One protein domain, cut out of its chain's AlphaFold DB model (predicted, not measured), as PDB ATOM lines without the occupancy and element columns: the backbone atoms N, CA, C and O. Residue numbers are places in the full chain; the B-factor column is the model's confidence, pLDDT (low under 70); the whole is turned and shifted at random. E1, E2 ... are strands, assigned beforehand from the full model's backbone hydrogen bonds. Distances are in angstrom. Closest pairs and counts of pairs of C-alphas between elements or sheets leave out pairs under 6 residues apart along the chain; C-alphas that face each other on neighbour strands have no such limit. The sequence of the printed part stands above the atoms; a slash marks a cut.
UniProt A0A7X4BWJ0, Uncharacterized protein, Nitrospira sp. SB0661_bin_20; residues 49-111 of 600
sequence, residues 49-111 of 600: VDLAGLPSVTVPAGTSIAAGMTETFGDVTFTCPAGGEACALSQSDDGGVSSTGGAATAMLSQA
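Overview. This is residues 49 to 111 of the 600 residues of an uncharacterized protein of Nitrospira sp. SB0661_bin_20 (UniProt A0A7X4BWJ0). With little regular structure, this is a small body in which a three-stranded sheet, E1, E2 and E5, stands across from the hairpin of E3 and E4, while the unnamed residues 49 to 69 wind round one end and on to the side where residues 64 to 65 pair with E3. The 63 printed residues include five named strands, E1 to E5, and no named helix: all strand, both sheets antiparallel, in orders E1 - E2 - E5 and E3 - E4. It is compact, with a radius of gyration of the C-alphas of 10.8 A, spanning 31 by 26 by 17 A.

Arrangement. Residues 64 to 65 pair antiparallel with residues 87 to 88 of E3, residues 87 to 91. E1, residues 70 to 73, forms a hairpin with E2, residues 76 to 79; within hydrogen-bond range are N 71 and O 78, 2.9 A. E3 forms a hairpin with E4, residues 97 to 100; within hydrogen-bond range are N 88 and O 100, 2.9 A. E5, residues 105 to 108, is antiparallel to E2, with N 77 and O 107 at 2.8 A.

Along the chain. E1 begins at C-alpha 70 (87.335, -89.831, 257.167). E3 is longest, 12.9 A. E5 ends at C-alpha 108 (87.032, -102.035, 254.203).

Size, cuts and confidence. The printed part has no cut. pLDDT is under 70 at residues 49 to 55, 102 and 110 to 111.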
ATOM      1  N   VAL A  49      91.274-101.647 267.354       68.00
ATOM      2  CA  VAL A  49      90.523-102.217 266.239       68.00
ATOM      3  C   VAL A  49      91.325-103.392 265.696       68.00
ATOM      4  O   VAL A  49      92.447-103.213 265.218       68.00
ATOM      5  N   ASP A  50      90.759-104.594 265.790       68.75
ATOM      6  CA  ASP A  50      91.376-105.793 265.230       68.75
ATOM      7  C   ASP A  50      91.316-105.748 263.694       68.75
ATOM      8  O   ASP A  50      90.248-105.592 263.099       68.75
ATOM      9  N   LEU A  51      92.485-105.860 263.059       69.50
ATOM     10  CA  LEU A  51      92.658-105.883 261.603       69.50
ATOM     11  C   LEU A  51      93.133-107.261 261.099       69.50
ATOM     12  O   LEU A  51      93.541-107.388 259.939       69.50
ATOM     13  N   ALA A  52      93.093-108.301 261.941       65.19
ATOM     14  CA  ALA A  52      93.478-109.656 261.569       65.19
ATOM     15  C   ALA A  52      92.701-110.151 260.332       65.19
ATOM     16  O   ALA A  52      91.474-110.099 260.256       65.19
ATOM     17  N   GLY A  53      93.434-110.647 259.329       57.94
ATOM     18  CA  GLY A  53      92.857-111.138 258.070       57.94
ATOM     19  C   GLY A  53      92.557-110.062 257.015       57.94
ATOM     20  O   GLY A  53      91.997-110.382 255.962       57.94
ATOM     21  N   LEU A  54      92.934-108.802 257.247       65.56
ATOM     22  CA  LEU A  54      92.969-107.776 256.199       65.56
ATOM     23  C   LEU A  54      94.339-107.775 255.485       65.56
ATOM     24  O   LEU A  54      95.349-108.122 256.104       65.56
ATOM     25  N   PRO A  55      94.416-107.403 254.189       65.50
ATOM     26  CA  PRO A  55      95.705-107.163 253.541       65.50
ATOM     27  C   PRO A  55      96.457-106.063 254.299       65.50
ATOM     28  O   PRO A  55      95.833-105.112 254.767       65.50
ATOM     29  N   SER A  56      97.780-106.195 254.425       72.19
ATOM     30  CA  SER A  56      98.608-105.366 255.313       72.19
ATOM     31  C   SER A  56      98.440-103.865 255.051       72.19
ATOM     32  O   SER A  56      99.058-103.303 254.143       72.19
ATOM     33  N   VAL A  57      97.615-103.211 255.867       82.19
ATOM     34  CA  VAL A  57      97.515-101.754 255.932       82.19
ATOM     35  C   VAL A  57      98.752-101.237 256.649       82.19
ATOM     36  O   VAL A  57      99.134-101.777 257.683       82.19
ATOM     37  N   THR A  58      99.364-100.183 256.121       87.44
ATOM     38  CA  THR A  58     100.388 -99.417 256.834       87.44
ATOM     39  C   THR A  58      99.812 -98.045 257.134       87.44
ATOM     40  O   THR A  58      99.590 -97.258 256.212       87.44
ATOM     41  N   VAL A  59      99.553 -97.759 258.410       88.75
ATOM     42  CA  VAL A  59      99.175 -96.413 258.854       88.75
ATOM     43  C   VAL A  59     100.464 -95.649 259.178       88.75
ATOM     44  O   VAL A  59     101.250 -96.129 259.996       88.75
ATOM     45  N   PRO A  60     100.733 -94.486 258.556       90.88
ATOM     46  CA  PRO A  60     101.894 -93.674 258.902       90.88
ATOM     47  C   PRO A  60     101.921 -93.322 260.396       90.88
ATOM     48  O   PRO A  60     100.907 -92.942 260.981       90.88
ATOM     49  N   ALA A  61     103.096 -93.422 261.021       88.62
ATOM     50  CA  ALA A  61     103.252 -93.055 262.423       88.62
ATOM     51  C   ALA A  61     102.927 -91.563 262.627       88.62
ATOM     52  O   ALA A  61     103.526 -90.701 261.983       88.62
ATOM     53  N   GLY A  62     101.992 -91.266 263.533       87.06
ATOM     54  CA  GLY A  62     101.541 -89.898 263.812       87.06
ATOM     55  C   GLY A  62     100.394 -89.393 262.928       87.06
ATOM     56  O   GLY A  62     100.102 -88.199 262.963       87.06
ATOM     57  N   THR A  63      99.730 -90.264 262.157       94.56
ATOM     58  CA  THR A  63      98.459 -89.938 261.487       94.56
ATOM     59  C   THR A  63      97.428 -89.399 262.483       94.56
ATOM     60  O   THR A  63      97.190 -90.007 263.527       94.56
ATOM     61  N   SER A  64      96.762 -88.295 262.133       94.88
ATOM     62  CA  SER A  64      95.666 -87.718 262.915       94.88
ATOM     63  C   SER A  64      94.510 -87.308 262.008       94.88
ATOM     64  O   SER A  64      94.668 -86.460 261.130       94.88
ATOM     65  N   ILE A  65      93.342 -87.906 262.242       94.44
ATOM     66  CA  ILE A  65      92.102 -87.646 261.509       94.44
ATOM     67  C   ILE A  65      91.269 -86.664 262.332       94.44
ATOM     68  O   ILE A  65      90.870 -86.972 263.454       94.44
ATOM     69  N   ALA A  66      90.988 -85.478 261.792       93.44
ATOM     70  CA  ALA A  66      90.169 -84.485 262.491       93.44
ATOM     71  C   ALA A  66      88.742 -85.006 262.773       93.44
ATOM     72  O   ALA A  66      88.201 -85.814 262.019       93.44
ATOM     73  N   ALA A  67      88.115 -84.524 263.848       92.19
ATOM     74  CA  ALA A  67      86.771 -84.944 264.244       92.19
ATOM     75  C   ALA A  67      85.743 -84.746 263.114       92.19
ATOM     76  O   ALA A  67      85.655 -83.673 262.516       92.19
ATOM     77  N   GLY A  68      84.958 -85.785 262.825       90.62
ATOM     78  CA  GLY A  68      83.995 -85.819 261.720       90.62
ATOM     79  C   GLY A  68      84.599 -86.061 260.333       90.62
ATOM     80  O   GLY A  68      83.846 -86.106 259.361       90.62
ATOM     81  N   MET A  69      85.922 -86.213 260.216       96.25
ATOM     82  CA  MET A  69      86.593 -86.546 258.958       96.25
ATOM     83  C   MET A  69      86.818 -88.054 258.816       96.25
ATOM     84  O   MET A  69      86.818 -88.822 259.782       96.25
ATOM     85  N   THR A  70      87.063 -88.455 257.572       92.94
ATOM     86  CA  THR A  70      87.335 -89.831 257.167       92.94
ATOM     87  C   THR A  70      88.594 -89.855 256.308       92.94
ATOM     88  O   THR A  70      88.725 -89.052 255.384       92.94
ATOM     89  N   GLU A  71      89.505 -90.786 256.580       93.75
ATOM     90  CA  GLU A  71      90.751 -90.972 255.829       93.75
ATOM     91  C   GLU A  71      90.940 -92.453 255.466       93.75
ATOM     92  O   GLU A  71      90.424 -93.338 256.146       93.75
ATOM     93  N   THR A  72      91.614 -92.753 254.352       90.62
ATOM     94  CA  THR A  72      91.757 -94.131 253.846       90.62
ATOM     95  C   THR A  72      93.222 -94.496 253.655       90.62
ATOM     96  O   THR A  72      93.924 -93.870 252.864       90.62
ATOM     97  N   PHE A  73      93.657 -95.550 254.345       88.56
ATOM     98  CA  PHE A  73      95.008 -96.100 254.272       88.56
ATOM     99  C   PHE A  73      94.958 -97.454 253.566       88.56
ATOM    100  O   PHE A  73      94.522 -98.463 254.122       88.56
ATOM    101  N   GLY A  74      95.372 -97.462 252.297       87.94
ATOM    102  CA  GLY A  74      95.278 -98.636 251.434       87.94
ATOM    103  C   GLY A  74      93.829 -99.084 251.246       87.94
ATOM    104  O   GLY A  74      93.050 -98.419 250.568       87.94
ATOM    105  N   ASP A  75      93.487-100.222 251.845       84.88
ATOM    106  CA  ASP A  75      92.177-100.866 251.733       84.88
ATOM    107  C   ASP A  75      91.261-100.657 252.950       84.88
ATOM    108  O   ASP A  75      90.155-101.196 252.967       84.88
ATOM    109  N   VAL A  76      91.672 -99.857 253.942       84.06
ATOM    110  CA  VAL A  76      90.858 -99.549 255.132       84.06
ATOM    111  C   VAL A  76      90.609 -98.051 255.259       84.06
ATOM    112  O   VAL A  76      91.525 -97.230 255.218       84.06
ATOM    113  N   THR A  77      89.340 -97.711 255.438       89.06
ATOM    114  CA  THR A  77      88.818 -96.368 255.667       89.06
ATOM    115  C   THR A  77      88.519 -96.198 257.155       89.06
ATOM    116  O   THR A  77      87.734 -96.960 257.716       89.06
ATOM    117  N   PHE A  78      89.130 -95.198 257.787       90.94
ATOM    118  CA  PHE A  78      88.952 -94.844 259.195       90.94
ATOM    119  C   PHE A  78      88.121 -93.564 259.302       90.94
ATOM    120  O   PHE A  78      88.438 -92.570 258.649       90.94
ATOM    121  N   THR A  79      87.076 -93.565 260.130       92.19
ATOM    122  CA  THR A  79      86.234 -92.382 260.381       92.19
ATOM    123  C   THR A  79      86.330 -91.954 261.836       92.19
ATOM    124  O   THR A  79      86.124 -92.766 262.739       92.19
ATOM    125  N   CYS A  80      86.621 -90.672 262.065       93.94
ATOM    126  CA  CYS A  80      86.636 -90.087 263.398       93.94
ATOM    127  C   CYS A  80      85.258 -89.481 263.733       93.94
ATOM    128  O   CYS A  80      84.721 -88.736 262.908       93.94
ATOM    129  N   PRO A  81      84.663 -89.749 264.913       87.12
ATOM    130  CA  PRO A  81      83.358 -89.201 265.283       87.12
ATOM    131  C   PRO A  81      83.290 -87.669 265.204       87.12
ATOM    132  O   PRO A  81      84.234 -86.963 265.563       87.12
ATOM    133  N   ALA A  82      82.155 -87.132 264.756       88.31
ATOM    134  CA  ALA A  82      81.919 -85.691 264.752       88.31
ATOM    135  C   ALA A  82      81.706 -85.162 266.184       88.31
ATOM    136  O   ALA A  82      81.006 -85.783 266.980       88.31
ATOM    137  N   GLY A  83      82.283 -83.998 266.496       85.81
ATOM    138  CA  GLY A  83      82.138 -83.339 267.802       85.81
ATOM    139  C   GLY A  83      83.068 -83.841 268.917       85.81
ATOM    140  O   GLY A  83      82.940 -83.364 270.041       85.81
ATOM    141  N   GLY A  84      83.986 -84.770 268.624       86.06
ATOM    142  CA  GLY A  84      85.063 -85.192 269.531       86.06
ATOM    143  C   GLY A  84      86.384 -84.446 269.306       86.06
ATOM    144  O   GLY A  84      86.432 -83.430 268.607       86.06
ATOM    145  N   GLU A  85      87.469 -84.976 269.871       90.88
ATOM    146  CA  GLU A  85      88.834 -84.592 269.488       90.88
ATOM    147  C   GLU A  85      89.264 -85.296 268.188       90.88
ATOM    148  O   GLU A  85      88.555 -86.151 267.655       90.88
ATOM    149  N   ALA A  86      90.424 -84.924 267.642       91.44
ATOM    150  CA  ALA A  86      90.989 -85.614 266.486       91.44
ATOM    151  C   ALA A  86      91.467 -87.025 266.872       91.44
ATOM    152  O   ALA A  86      92.158 -87.202 267.873       91.44
ATOM    153  N   CYS A  87      91.150 -88.015 266.043       93.19
ATOM    154  CA  CYS A  87      91.560 -89.397 266.230       93.19
ATOM    155  C   CYS A  87      93.007 -89.566 265.756       93.19
ATOM    156  O   CYS A  87      93.262 -89.612 264.550       93.19
ATOM    157  N   ALA A  88      93.963 -89.645 266.680       93.88
ATOM    158  CA  ALA A  88      95.333 -90.027 266.343       93.88
ATOM    159  C   ALA A  88      95.444 -91.555 266.281       93.88
ATOM    160  O   ALA A  88      95.070 -92.247 267.227       93.88
ATOM    161  N   LEU A  89      95.937 -92.067 265.152       93.25
ATOM    162  CA  LEU A  89      96.076 -93.496 264.894       93.25
ATOM    163  C   LEU A  89      97.517 -93.944 265.147       93.25
ATOM    164  O   LEU A  89      98.468 -93.323 264.667       93.25
ATOM    165  N   SER A  90      97.676 -95.064 265.849       89.94
ATOM    166  CA  SER A  90      98.965 -95.740 265.997       89.94
ATOM    167  C   SER A  90      98.835 -97.224 265.673       89.94
ATOM    168  O   SER A  90      97.897 -97.886 266.120       89.94
ATOM    169  N   GLN A  91      99.762 -97.725 264.856       89.25
ATOM    170  CA  GLN A  91      99.834 -99.130 264.469       89.25
ATOM    171  C   GLN A  91     100.863 -99.859 265.340       89.25
ATOM    172  O   GLN A  91     101.983 -99.372 265.500       89.25
ATOM    173  N   SER A  92     100.480-101.003 265.902       85.06
ATOM    174  CA  SER A  92     101.354-101.896 266.665       85.06
ATOM    175  C   SER A  92     102.099-102.882 265.756       85.06
ATOM    176  O   SER A  92     101.712-103.110 264.610       85.06
ATOM    177  N   ASP A  93     103.179-103.484 266.268       81.06
ATOM    178  CA  ASP A  93     104.049-104.406 265.512       81.06
ATOM    179  C   ASP A  93     103.338-105.696 265.041       81.06
ATOM    180  O   ASP A  93     103.802-106.363 264.118       81.06
ATOM    181  N   ASP A  94     102.204-106.045 265.656       76.81
ATOM    182  CA  ASP A  94     101.309-107.137 265.246       76.81
ATOM    183  C   ASP A  94     100.334-106.746 264.113       76.81
ATOM    184  O   ASP A  94      99.588-107.588 263.612       76.81
ATOM    185  N   GLY A  95     100.360-105.482 263.682       79.31
ATOM    186  CA  GLY A  95      99.515-104.922 262.632       79.31
ATOM    187  C   GLY A  95      98.206-104.297 263.122       79.31
ATOM    188  O   GLY A  95      97.533-103.653 262.311       79.31
ATOM    189  N   GLY A  96      97.856-104.433 264.407       84.06
ATOM    190  CA  GLY A  96      96.676-103.800 265.004       84.06
ATOM    191  C   GLY A  96      96.744-102.271 264.959       84.06
ATOM    192  O   GLY A  96      97.825-101.688 264.940       84.06
ATOM    193  N   VAL A  97      95.589-101.595 264.937       85.81
ATOM    194  CA  VAL A  97      95.526-100.122 264.978       85.81
ATOM    195  C   VAL A  97      94.696 -99.669 266.173       85.81
ATOM    196  O   VAL A  97      93.556-100.090 266.362       85.81
ATOM    197  N   SER A  98      95.275 -98.781 266.974       87.81
ATOM    198  CA  SER A  98      94.613 -98.115 268.096       87.81
ATOM    199  C   SER A  98      94.383 -96.633 267.791       87.81
ATOM    200  O   SER A  98      95.129 -96.022 267.019       87.81
ATOM    201  N   SER A  99      93.332 -96.066 268.388       88.88
ATOM    202  CA  SER A  99      92.919 -94.669 268.215       88.88
ATOM    203  C   SER A  99      92.851 -93.955 269.563       88.88
ATOM    204  O   SER A  99      92.241 -94.465 270.504       88.88
ATOM    205  N   THR A 100      93.419 -92.751 269.648       82.50
ATOM    206  CA  THR A 100      93.252 -91.833 270.789       82.50
ATOM    207  C   THR A 100      92.447 -90.607 270.367       82.50
ATOM    208  O   THR A 100      92.706 -90.071 269.294       82.50
ATOM    209  N   GLY A 101      91.508 -90.147 271.202       70.19
ATOM    210  CA  GLY A 101      90.590 -89.026 270.901       70.19
ATOM    211  C   GLY A 101      89.148 -89.455 270.581       70.19
ATOM    212  O   GLY A 101      88.232 -88.636 270.573       70.19
ATOM    213  N   GLY A 102      88.925 -90.756 270.379       68.31
ATOM    214  CA  GLY A 102      87.616 -91.358 270.131       68.31
ATOM    215  C   GLY A 102      87.747 -92.747 269.506       68.31
ATOM    216  O   GLY A 102      88.804 -93.103 268.976       68.31
ATOM    217  N   ALA A 103      86.671 -93.536 269.553       70.12
ATOM    218  CA  ALA A 103      86.606 -94.815 268.852       70.12
ATOM    219  C   ALA A 103      86.489 -94.564 267.339       70.12
ATOM    220  O   ALA A 103      85.397 -94.319 266.826       70.12
ATOM    221  N   ALA A 104      87.622 -94.590 266.633       70.75
ATOM    222  CA  ALA A 104      87.635 -94.538 265.178       70.75
ATOM    223  C   ALA A 104      87.050 -95.841 264.619       70.75
ATOM    224  O   ALA A 104      87.516 -96.931 264.955       70.75
ATOM    225  N   THR A 105      86.039 -95.745 263.758       81.56
ATOM    226  CA  THR A 105      85.501 -96.919 263.063       81.56
ATOM    227  C   THR A 105      86.345 -97.210 261.830       81.56
ATOM    228  O   THR A 105      86.601 -96.315 261.024       81.56
ATOM    229  N   ALA A 106      86.774 -98.463 261.675       81.56
ATOM    230  CA  ALA A 106      87.465 -98.941 260.484       81.56
ATOM    231  C   ALA A 106      86.503 -99.758 259.612       81.56
ATOM    232  O   ALA A 106      85.799-100.638 260.105       81.56
ATOM    233  N   MET A 107      86.495 -99.491 258.310       82.38
ATOM    234  CA  MET A 107      85.742-100.252 257.314       82.38
ATOM    235  C   MET A 107      86.640-100.594 256.130       82.38
ATOM    236  O   MET A 107      87.512 -99.811 255.759       82.38
ATOM    237  N   LEU A 108      86.405-101.740 255.491       77.31
ATOM    238  CA  LEU A 108      87.032-102.035 254.203       77.31
ATOM    239  C   LEU A 108      86.552-101.046 253.139       77.31
ATOM    240  O   LEU A 108      85.345-100.856 252.970       77.31
ATOM    241  N   SER A 109      87.491-100.474 252.385       72.12
ATOM    242  CA  SER A 109      87.194 -99.611 251.242       72.12
ATOM    243  C   SER A 109      86.370-100.373 250.195       72.12
ATOM    244  O   SER A 109      86.485-101.595 250.061       72.12
ATOM    245  N   GLN A 110      85.571 -99.668 249.388       69.94
ATOM    246  CA  GLN A 110      84.797-100.321 248.324       69.94
ATOM    247  C   GLN A 110      85.702-101.080 247.334       69.94
ATOM    248  O   GLN A 110      85.339-102.147 246.847       69.94
ATOM    249  N   ALA A 111      86.911-100.571 247.071       64.75
ATOM    250  CA  ALA A 111      87.894-101.243 246.221       64.75
ATOM    251  C   ALA A 111      88.431-102.542 246.855       64.75
ATOM    252  O   ALA A 111      88.674-103.517 246.142       64.75
TER     253      ALA A 111